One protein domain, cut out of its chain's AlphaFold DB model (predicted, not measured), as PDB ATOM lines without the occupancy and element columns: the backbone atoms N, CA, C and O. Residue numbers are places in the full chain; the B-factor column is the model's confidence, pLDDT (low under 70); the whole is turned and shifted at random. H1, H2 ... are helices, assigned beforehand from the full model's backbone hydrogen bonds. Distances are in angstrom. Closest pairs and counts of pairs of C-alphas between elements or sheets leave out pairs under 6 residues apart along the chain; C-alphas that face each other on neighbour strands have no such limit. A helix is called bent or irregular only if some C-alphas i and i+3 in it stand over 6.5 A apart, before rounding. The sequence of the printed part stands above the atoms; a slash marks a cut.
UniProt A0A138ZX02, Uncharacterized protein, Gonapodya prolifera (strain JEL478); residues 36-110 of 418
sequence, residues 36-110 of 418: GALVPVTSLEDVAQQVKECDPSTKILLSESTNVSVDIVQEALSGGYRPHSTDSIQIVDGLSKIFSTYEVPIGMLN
ATOM      1  N   GLY A  36     135.187 231.113 139.744       83.50
ATOM      2  CA  GLY A  36     134.032 230.809 140.598       83.50
ATOM      3  C   GLY A  36     133.474 229.383 140.493       83.50
ATOM      4  O   GLY A  36     132.600 229.040 141.296       83.50
ATOM      5  N   ALA A  37     133.997 228.547 139.590       91.12
ATOM      6  CA  ALA A  37     133.657 227.129 139.530       91.12
ATOM      7  C   ALA A  37     134.030 226.391 140.830       91.12
ATOM      8  O   ALA A  37     134.874 226.832 141.618       91.12
ATOM      9  N   LEU A  38     133.362 225.267 141.087       91.81
ATOM     10  CA  LEU A  38     133.771 224.351 142.147       91.81
ATOM     11  C   LEU A  38     135.130 223.735 141.794       91.81
ATOM     12  O   LEU A  38     135.441 223.517 140.632       91.81
ATOM     13  N   VAL A  39     135.948 223.457 142.804       88.81
ATOM     14  CA  VAL A  39     137.279 222.871 142.590       88.81
ATOM     15  C   VAL A  39     137.194 221.352 142.757       88.81
ATOM     16  O   VAL A  39     136.905 220.921 143.881       88.81
ATOM     17  N   PRO A  40     137.402 220.544 141.698       89.94
ATOM     18  CA  PRO A  40     137.553 219.104 141.828       89.94
ATOM     19  C   PRO A  40     138.907 218.754 142.456       89.94
ATOM     20  O   PRO A  40     139.863 219.527 142.397       89.94
ATOM     21  N   VAL A  41     138.988 217.568 143.044       86.62
ATOM     22  CA  VAL A  41     140.246 216.954 143.477       86.62
ATOM     23  C   VAL A  41     140.671 215.969 142.400       86.62
ATOM     24  O   VAL A  41     139.964 214.989 142.191       86.62
ATOM     25  N   THR A  42     141.795 216.194 141.722       85.12
ATOM     26  CA  THR A  42     142.242 215.328 140.612       85.12
ATOM     27  C   THR A  42     143.380 214.392 141.026       85.12
ATOM     28  O   THR A  42     143.582 213.340 140.420       85.12
ATOM     29  N   SER A  43     144.074 214.703 142.122       81.75
ATOM     30  CA  SER A  43     145.119 213.862 142.703       81.75
ATOM     31  C   SER A  43     145.085 213.831 144.233       81.75
ATOM     32  O   SER A  43     144.478 214.671 144.900       81.75
ATOM     33  N   LEU A  44     145.771 212.846 144.817       74.56
ATOM     34  CA  LEU A  44     145.961 212.767 146.270       74.56
ATOM     35  C   LEU A  44     146.924 213.851 146.772       74.56
ATOM     36  O   LEU A  44     146.832 214.301 147.916       74.56
ATOM     37  N   GLU A  45     147.825 214.294 145.903       76.81
ATOM     38  CA  GLU A  45     148.699 215.434 146.119       76.81
ATOM     39  C   GLU A  45     147.898 216.738 146.244       76.81
ATOM     40  O   GLU A  45     148.190 217.513 147.155       76.81
ATOM     41  N   ASP A  46     146.848 216.944 145.438       72.69
ATOM     42  CA  ASP A  46     145.964 218.118 145.558       72.69
ATOM     43  C   ASP A  46     145.275 218.157 146.918       72.69
ATOM     44  O   ASP A  46     145.216 219.208 147.551       72.69
ATOM     45  N   VAL A  47     144.808 217.005 147.412       69.31
ATOM     46  CA  VAL A  47     144.230 216.901 148.761       69.31
ATOM     47  C   VAL A  47     145.251 217.359 149.795       69.31
ATOM     48  O   VAL A  47     144.958 218.196 150.646       69.31
ATOM     49  N   ALA A  48     146.470 216.820 149.721       67.81
ATOM     50  CA  ALA A  48     147.526 217.136 150.673       67.81
ATOM     51  C   ALA A  48     147.962 218.608 150.594       67.81
ATOM     52  O   ALA A  48     148.303 219.197 151.622       67.81
ATOM     53  N   GLN A  49     147.965 219.198 149.399       70.50
ATOM     54  CA  GLN A  49     148.304 220.599 149.182       70.50
ATOM     55  C   GLN A  49     147.196 221.529 149.679       70.50
ATOM     56  O   GLN A  49     147.481 222.428 150.466       70.50
ATOM     57  N   GLN A  50     145.939 221.276 149.322       66.50
ATOM     58  CA  GLN A  50     144.821 222.093 149.789       66.50
ATOM     59  C   GLN A  50     144.680 222.039 151.321       66.50
ATOM     60  O   GLN A  50     144.419 223.062 151.948       66.50
ATOM     61  N   VAL A  51     144.954 220.891 151.959       65.81
ATOM     62  CA  VAL A  51     145.010 220.784 153.434       65.81
ATOM     63  C   VAL A  51     146.121 221.654 154.045       65.81
ATOM     64  O   VAL A  51     145.962 222.128 155.166       65.81
ATOM     65  N   LYS A  52     147.243 221.866 153.344       67.12
ATOM     66  CA  LYS A  52     148.328 222.753 153.803       67.12
ATOM     67  C   LYS A  52     148.013 224.236 153.593       67.12
ATOM     68  O   LYS A  52     148.501 225.057 154.363       67.12
ATOM     69  N   GLU A  53     147.286 224.566 152.529       67.56
ATOM     70  CA  GLU A  53     146.950 225.945 152.150       67.56
ATOM     71  C   GLU A  53     145.729 226.487 152.907       67.56
ATOM     72  O   GLU A  53     145.649 227.686 153.174       67.56
ATOM     73  N   CYS A  54     144.789 225.621 153.285       58.78
ATOM     74  CA  CYS A  54     143.710 225.970 154.201       58.78
ATOM     75  C   CYS A  54     144.227 226.145 155.638       58.78
ATOM     76  O   CYS A  54     145.251 225.582 156.027       58.78
ATOM     77  N   ASP A  55     143.493 226.917 156.452       61.34
ATOM     78  CA  ASP A  55     143.699 226.958 157.905       61.34
ATOM     79  C   ASP A  55     143.827 225.510 158.425       61.34
ATOM     80  O   ASP A  55     142.948 224.704 158.110       61.34
ATOM     81  N   PRO A  56     144.867 225.146 159.205       58.00
ATOM     82  CA  PRO A  56     145.043 223.798 159.753       58.00
ATOM     83  C   PRO A  56     143.809 223.236 160.486       58.00
ATOM     84  O   PRO A  56     143.704 222.024 160.692       58.00
ATOM     85  N   SER A  57     142.879 224.101 160.904       56.97
ATOM     86  CA  SER A  57     141.584 223.727 161.480       56.97
ATOM     87  C   SER A  57     140.519 223.310 160.448       56.97
ATOM     88  O   SER A  57     139.623 222.531 160.780       56.97
ATOM     89  N   THR A  58     140.627 223.756 159.194       61.44
ATOM     90  CA  THR A  58     139.725 223.414 158.086       61.44
ATOM     91  C   THR A  58     140.199 222.126 157.416       61.44
ATOM     92  O   THR A  58     140.969 222.126 156.460       61.44
ATOM     93  N   LYS A  59     139.745 220.983 157.938       66.19
ATOM     94  CA  LYS A  59     140.040 219.675 157.341       66.19
ATOM     95  C   LYS A  59     139.220 219.492 156.068       66.19
ATOM     96  O   LYS A  59     137.994 219.444 156.136       66.19
ATOM     97  N   ILE A  60     139.887 219.323 154.930       70.38
ATOM     98  CA  ILE A  60     139.228 218.852 153.710       70.38
ATOM     99  C   ILE A  60     138.886 217.386 153.913       70.38
ATOM    100  O   ILE A  60     139.756 216.548 154.156       70.38
ATOM    101  N   LEU A  61     137.594 217.095 153.862       83.00
ATOM    102  CA  LEU A  61     137.083 215.745 153.992       83.00
ATOM    103  C   LEU A  61     136.876 215.166 152.596       83.00
ATOM    104  O   LEU A  61     136.251 215.790 151.737       83.00
ATOM    105  N   LEU A  62     137.414 213.970 152.381       85.50
ATOM    106  CA  LEU A  62     137.215 213.225 151.146       85.50
ATOM    107  C   LEU A  62     135.775 212.732 151.056       85.50
ATOM    108  O   LEU A  62     135.163 212.391 152.071       85.50
ATOM    109  N   SER A  63     135.252 212.682 149.833       88.19
ATOM    110  CA  SER A  63     133.957 212.060 149.575       88.19
ATOM    111  C   SER A  63     133.997 210.560 149.870       88.19
ATOM    112  O   SER A  63     135.062 209.935 149.920       88.19
ATOM    113  N   GLU A  64     132.821 209.958 150.034       88.69
ATOM    114  CA  GLU A  64     132.696 208.504 150.126       88.69
ATOM    115  C   GLU A  64     133.253 207.824 148.869       88.69
ATOM    116  O   GLU A  64     134.079 206.922 148.998       88.69
ATOM    117  N   SER A  65     132.912 208.329 147.674       87.12
ATOM    118  CA  SER A  65     133.456 207.823 146.407       87.12
ATOM    119  C   SER A  65     134.983 207.803 146.391       87.12
ATOM    120  O   SER A  65     135.575 206.798 146.016       87.12
ATOM    121  N   THR A  66     135.636 208.857 146.888       85.44
ATOM    122  CA  THR A  66     137.103 208.928 146.927       85.44
ATOM    123  C   THR A  66     137.689 207.939 147.917       85.44
ATOM    124  O   THR A  66     138.699 207.307 147.620       85.44
ATOM    125  N   ASN A  67     137.068 207.775 149.086       84.81
ATOM    126  CA  ASN A  67     137.508 206.766 150.045       84.81
ATOM    127  C   ASN A  67     137.430 205.361 149.435       84.81
ATOM    128  O   ASN A  67     138.403 204.617 149.530       84.81
ATOM    129  N   VAL A  68     136.327 205.043 148.750       85.50
ATOM    130  CA  VAL A  68     136.149 203.778 148.022       85.50
ATOM    131  C   VAL A  68     137.201 203.628 146.924       85.50
ATOM    132  O   VAL A  68     137.850 202.592 146.837       85.50
ATOM    133  N   SER A  69     137.434 204.663 146.119       83.00
ATOM    134  CA  SER A  69     138.449 204.658 145.064       83.00
ATOM    135  C   SER A  69     139.857 204.411 145.605       83.00
ATOM    136  O   SER A  69     140.595 203.605 145.044       83.00
ATOM    137  N   VAL A  70     140.228 205.056 146.712       78.56
ATOM    138  CA  VAL A  70     141.523 204.840 147.372       78.56
ATOM    139  C   VAL A  70     141.636 203.413 147.896       78.56
ATOM    140  O   VAL A  70     142.681 202.789 147.712       78.56
ATOM    141  N   ASP A  71     140.575 202.887 148.506       80.38
ATOM    142  CA  ASP A  71     140.565 201.533 149.055       80.38
ATOM    143  C   ASP A  71     140.665 200.482 147.935       80.38
ATOM    144  O   ASP A  71     141.500 199.584 148.032       80.38
ATOM    145  N   ILE A  72     139.929 200.643 146.826       75.81
ATOM    146  CA  ILE A  72     140.022 199.749 145.658       75.81
ATOM    147  C   ILE A  72     141.417 199.803 145.044       75.81
ATOM    148  O   ILE A  72     141.984 198.760 144.723       75.81
ATOM    149  N   VAL A  73     141.992 200.998 144.891       73.75
ATOM    150  CA  VAL A  73     143.364 201.128 144.401       73.75
ATOM    151  C   VAL A  73     144.301 200.369 145.336       73.75
ATOM    152  O   VAL A  73     145.021 199.500 144.874       73.75
ATOM    153  N   GLN A  74     144.258 200.596 146.647       71.44
ATOM    154  CA  GLN A  74     145.126 199.895 147.602       71.44
ATOM    155  C   GLN A  74     144.924 198.369 147.608       71.44
ATOM    156  O   GLN A  74     145.901 197.617 147.710       71.44
ATOM    157  N   GLU A  75     143.685 197.898 147.470       72.25
ATOM    158  CA  GLU A  75     143.356 196.475 147.407       72.25
ATOM    159  C   GLU A  75     143.830 195.837 146.100       72.25
ATOM    160  O   GLU A  75     144.477 194.792 146.147       72.25
ATOM    161  N   ALA A  76     143.610 196.473 144.947       64.44
ATOM    162  CA  ALA A  76     144.078 195.986 143.649       64.44
ATOM    163  C   ALA A  76     145.601 195.768 143.646       64.44
ATOM    164  O   ALA A  76     146.099 194.789 143.088       64.44
ATOM    165  N   LEU A  77     146.341 196.627 144.352       59.72
ATOM    166  CA  LEU A  77     147.787 196.494 144.540       59.72
ATOM    167  C   LEU A  77     148.186 195.356 145.489       59.72
ATOM    168  O   LEU A  77     149.284 194.813 145.374       59.72
ATOM    169  N   SER A  78     147.305 194.991 146.419       58.06
ATOM    170  CA  SER A  78     147.560 193.992 147.462       58.06
ATOM    171  C   SER A  78     147.076 192.583 147.074       58.06
ATOM    172  O   SER A  78     147.671 191.588 147.488       58.06
ATOM    173  N   GLY A  79     146.015 192.487 146.265       47.97
ATOM    174  CA  GLY A  79     145.213 191.281 146.024       47.97
ATOM    175  C   GLY A  79     145.627 190.402 144.840       47.97
ATOM    176  O   GLY A  79     144.944 189.428 144.534       47.97
ATOM    177  N   GLY A  80     146.750 190.684 144.176       46.41
ATOM    178  CA  GLY A  80     147.268 189.818 143.108       46.41
ATOM    179  C   GLY A  80     146.900 190.236 141.684       46.41
ATOM    180  O   GLY A  80     147.105 189.438 140.766       46.41
ATOM    181  N   TYR A  81     146.469 191.485 141.470       48.09
ATOM    182  CA  TYR A  81     146.579 192.107 140.152       48.09
ATOM    183  C   TYR A  81     148.074 192.166 139.798       48.09
ATOM    184  O   TYR A  81     148.826 193.015 140.273       48.09
ATOM    185  N   ARG A  82     148.546 191.173 139.036       47.03
ATOM    186  CA  ARG A  82     149.920 191.083 138.526       47.03
ATOM    187  C   ARG A  82     149.904 191.348 137.020       47.03
ATOM    188  O   ARG A  82     150.109 190.403 136.253       47.03
ATOM    189  N   PRO A  83     149.690 192.596 136.561       49.50
ATOM    190  CA  PRO A  83     150.146 192.953 135.230       49.50
ATOM    191  C   PRO A  83     151.651 192.700 135.265       49.50
ATOM    192  O   PRO A  83     152.330 193.130 136.201       49.50
ATOM    193  N   HIS A  84     152.144 191.870 134.348       49.34
ATOM    194  CA  HIS A  84     153.513 191.364 134.360       49.34
ATOM    195  C   HIS A  84     154.517 192.402 134.901       49.34
ATOM    196  O   HIS A  84     154.715 193.463 134.317       49.34
ATOM    197  N   SER A  85     155.120 192.108 136.060       49.72
ATOM    198  CA  SER A  85     156.215 192.863 136.700       49.72
ATOM    199  C   SER A  85     156.018 194.359 137.001       49.72
ATOM    200  O   SER A  85     156.982 194.996 137.417       49.72
ATOM    201  N   THR A  86     154.828 194.938 136.824       55.69
ATOM    202  CA  THR A  86     154.658 196.381 137.059       55.69
ATOM    203  C   THR A  86     154.447 196.613 138.550       55.69
ATOM    204  O   THR A  86     153.535 196.038 139.143       55.69
ATOM    205  N   ASP A  87     155.326 197.401 139.171       66.06
ATOM    206  CA  ASP A  87     155.196 197.767 140.580       66.06
ATOM    207  C   ASP A  87     153.860 198.487 140.775       66.06
ATOM    208  O   ASP A  87     153.552 199.445 140.071       66.06
ATOM    209  N   SER A  88     153.074 198.022 141.740       66.56
ATOM    210  CA  SER A  88     151.860 198.671 142.228       66.56
ATOM    211  C   SER A  88     151.949 200.200 142.312       66.56
ATOM    212  O   SER A  88     151.030 200.910 141.912       66.56
ATOM    213  N   ILE A  89     153.094 200.713 142.759       69.38
ATOM    214  CA  ILE A  89     153.358 202.145 142.885       69.38
ATOM    215  C   ILE A  89     153.305 202.845 141.519       69.38
ATOM    216  O   ILE A  89     152.736 203.927 141.409       69.38
ATOM    217  N   GLN A  90     153.807 202.209 140.456       75.62
ATOM    218  CA  GLN A  90     153.800 202.772 139.102       75.62
ATOM    219  C   GLN A  90     152.389 202.898 138.522       75.62
ATOM    220  O   GLN A  90     152.137 203.818 137.748       75.62
ATOM    221  N   ILE A  91     151.468 201.999 138.886       78.00
ATOM    222  CA  ILE A  91     150.070 202.082 138.442       78.00
ATOM    223  C   ILE A  91     149.388 203.277 139.104       78.00
ATOM    224  O   ILE A  91     148.741 204.055 138.411       78.00
ATOM    225  N   VAL A  92     149.576 203.460 140.417       78.56
ATOM    226  CA  VAL A  92     149.008 204.604 141.149       78.56
ATOM    227  C   VAL A  92     149.580 205.915 140.640       78.56
ATOM    228  O   VAL A  92     148.819 206.806 140.286       78.56
ATOM    229  N   ASP A  93     150.905 206.026 140.556       82.31
ATOM    230  CA  ASP A  93     151.554 207.252 140.096       82.31
ATOM    231  C   ASP A  93     151.187 207.563 138.635       82.31
ATOM    232  O   ASP A  93     150.967 208.721 138.277       82.31
ATOM    233  N   GLY A  94     151.071 206.535 137.787       86.50
ATOM    234  CA  GLY A  94     150.623 206.683 136.406       86.50
ATOM    235  C   GLY A  94     149.169 207.145 136.303       86.50
ATOM    236  O   GLY A  94     148.889 208.092 135.568       86.50
ATOM    237  N   LEU A  95     148.263 206.553 137.084       86.25
ATOM    238  CA  LEU A  95     146.858 206.955 137.145       86.25
ATOM    239  C   LEU A  95     146.710 208.390 137.665       86.25
ATOM    240  O   LEU A  95     146.045 209.197 137.024       86.25
ATOM    241  N   SER A  96     147.392 208.744 138.761       85.88
ATOM    242  CA  SER A  96     147.415 210.113 139.293       85.88
ATOM    243  C   SER A  96     147.940 211.111 138.265       85.88
ATOM    244  O   SER A  96     147.397 212.208 138.141       85.88
ATOM    245  N   LYS A  97     148.957 210.734 137.481       88.94
ATOM    246  CA  LYS A  97     149.473 211.573 136.397       88.94
ATOM    247  C   LYS A  97     148.440 211.775 135.289       88.94
ATOM    248  O   LYS A  97     148.262 212.911 134.859       88.94
ATOM    249  N   ILE A  98     147.772 210.716 134.827       91.50
ATOM    250  CA  ILE A  98     146.716 210.808 133.803       91.50
ATOM    251  C   ILE A  98     145.541 211.650 134.305       91.50
ATOM    252  O   ILE A  98     145.090 212.545 133.597       91.50
ATOM    253  N   PHE A  99     145.106 211.439 135.546       91.25
ATOM    254  CA  PHE A  99     144.010 212.196 136.151       91.25
ATOM    255  C   PHE A  99     144.364 213.669 136.304       91.25
ATOM    256  O   PHE A  99     143.550 214.528 135.991       91.25
ATOM    257  N   SER A 100     145.602 213.976 136.689       89.00
ATOM    258  CA  SER A 100     146.085 215.359 136.724       89.00
ATOM    259  C   SER A 100     146.168 215.967 135.321       89.00
ATOM    260  O   SER A 100     145.837 217.129 135.141       89.00
ATOM    261  N   THR A 101     146.593 215.182 134.321       90.56
ATOM    262  CA  THR A 101     146.777 215.646 132.933       90.56
ATOM    263  C   THR A 101     145.449 216.028 132.289       90.56
ATOM    264  O   THR A 101     145.376 217.039 131.600       90.56
ATOM    265  N   TYR A 102     144.412 215.224 132.515       92.31
ATOM    266  CA  TYR A 102     143.078 215.457 131.963       92.31
ATOM    267  C   TYR A 102     142.130 216.155 132.931       92.31
ATOM    268  O   TYR A 102     140.997 216.429 132.570       92.31
ATOM    269  N   GLU A 103     142.574 216.454 134.149       91.69
ATOM    270  CA  GLU A 103     141.739 217.015 135.212       91.69
ATOM    271  C   GLU A 103     140.527 216.134 135.550       91.69
ATOM    272  O   GLU A 103     139.417 216.629 135.759       91.69
ATOM    273  N   VAL A 104     140.736 214.815 135.583       93.44
ATOM    274  CA  VAL A 104     139.729 213.840 136.015       93.44
ATOM    275  C   VAL A 104     139.624 213.901 137.537       93.44
ATOM    276  O   VAL A 104     140.620 213.647 138.222       93.44
ATOM    277  N   PRO A 105     138.446 214.204 138.101       92.50
ATOM    278  CA  PRO A 105     138.250 214.120 139.537       92.50
ATOM    279  C   PRO A 105     138.456 212.691 140.053       92.50
ATOM    280  O   PRO A 105     137.884 211.729 139.539       92.50
ATOM    281  N   ILE A 106     139.210 212.539 141.139       88.81
ATOM    282  CA  ILE A 106     139.475 211.236 141.756       88.81
ATOM    283  C   ILE A 106     138.194 210.550 142.245       88.81
ATOM    284  O   ILE A 106     138.110 209.323 142.248       88.81
ATOM    285  N   GLY A 107     137.176 211.340 142.597       90.06
ATOM    286  CA  GLY A 107     135.863 210.849 143.003       90.06
ATOM    287  C   GLY A 107     135.094 210.116 141.904       90.06
ATOM    288  O   GLY A 107     134.114 209.454 142.224       90.06
ATOM    289  N   MET A 108     135.541 210.196 140.645       93.88
ATOM    290  CA  MET A 108     134.971 209.470 139.506       93.88
ATOM    291  C   MET A 108     135.707 208.155 139.197       93.88
ATOM    292  O   MET A 108     135.286 207.402 138.318       93.88
ATOM    293  N   LEU A 109     136.799 207.831 139.903       91.50
ATOM    294  CA  LEU A 109     137.549 206.597 139.647       91.50
ATOM    295  C   LEU A 109     136.696 205.346 139.897       91.50
ATOM    296  O   LEU A 109     136.796 204.382 139.147       91.50
ATOM    297  N   ASN A 110     135.839 205.350 140.921       89.38
ATOM    298  CA  ASN A 110     134.918 204.236 141.171       89.38
ATOM    299  C   ASN A 110     133.982 203.974 139.979       89.38
ATOM    300  O   ASN A 110     133.700 202.814 139.701       89.38
TER     301      ASN A 110
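This is residues 36 to 110 of the 418 residues of an uncharacterized protein of Gonapodya prolifera (strain JEL478) (UniProt A0A138ZX02). Two helices of 15 residues, H2 and H3, make an open V that is narrowest where the link of residues 79 to 87 joins them, and the small last helix H4 lies in the mouth of the V, packed on the first part of H2. H1 begins near H3 and runs away from the V, and the whole is an elongated, loosely joined group of helices in which H2 and H4 are the one pair that touches. The printed part has 75 residues with four named helices, in the order H1, H2, H3, H4, and no named strand; the class is all helix. It is only just loose, close to compact, with a radius of gyration of the C-alphas of 13.8 A, and the C-alphas span 43 by 24 by 20 A.

The printed part begins at Gly 36, with its C-alpha at (134.032, 230.809, 140.598). H1 is residues 44 to 53, 14.5 A from first to last C-alpha, with C-alpha 44 at (145.961, 212.767, 146.270). H2 is residues 64 to 78, 20.9 A long. H3 is residues 88 to 102, 21.5 A long. H4 is residues 106 to 110, 8.4 A long, with C-alpha 110 at (134.918, 204.236, 141.171); it is irregular, but only just: C-alphas 107 and 110 are 6.9 A apart.

H1 is close to H3 but not clearly touching it; their closest C-alphas, those of Leu 44 and Ser 96, are 7.6 A apart. H1 and H3 stand at a steep tilt of 67 degrees and run the same way. H1 and H2 are apart. H1 and H4 are only just apart, with 8.0 A between their closest C-alphas. H2 and H3 are close but not clearly touching; their closest C-alphas, those of Leu 77 and Ser 88, are 5.2 A apart. They run opposite ways at a steep tilt of 37 degrees, only just past shallow. H2 touches H4 with its residues 65 to 69 alone, and the closest C-alphas, those of Thr 66 and Gly 107, are 4.5 A apart. H3 and H4 are close but not clearly touching, with the C-alphas of Phe 99 and Ile 106 closest at 7.3 A. Every O i to N i+4 pair is within hydrogen-bond range in H1, H2 and H3; in H4 0 of 1 is, and 1 of its 2 O i to N i+3 pairs.

The two C-alphas farthest apart are those of Gly 36 and His 84, at 44.4 A. The printed part has no cut. The link from H3 to H4 is tight, and those from H1 to H2 and from H2 to H3 are short; no link is long. The mean pLDDT of the printed part is 75.7, and it is under 70 at residues 47 to 48, 50 to 59 and 76 to 89.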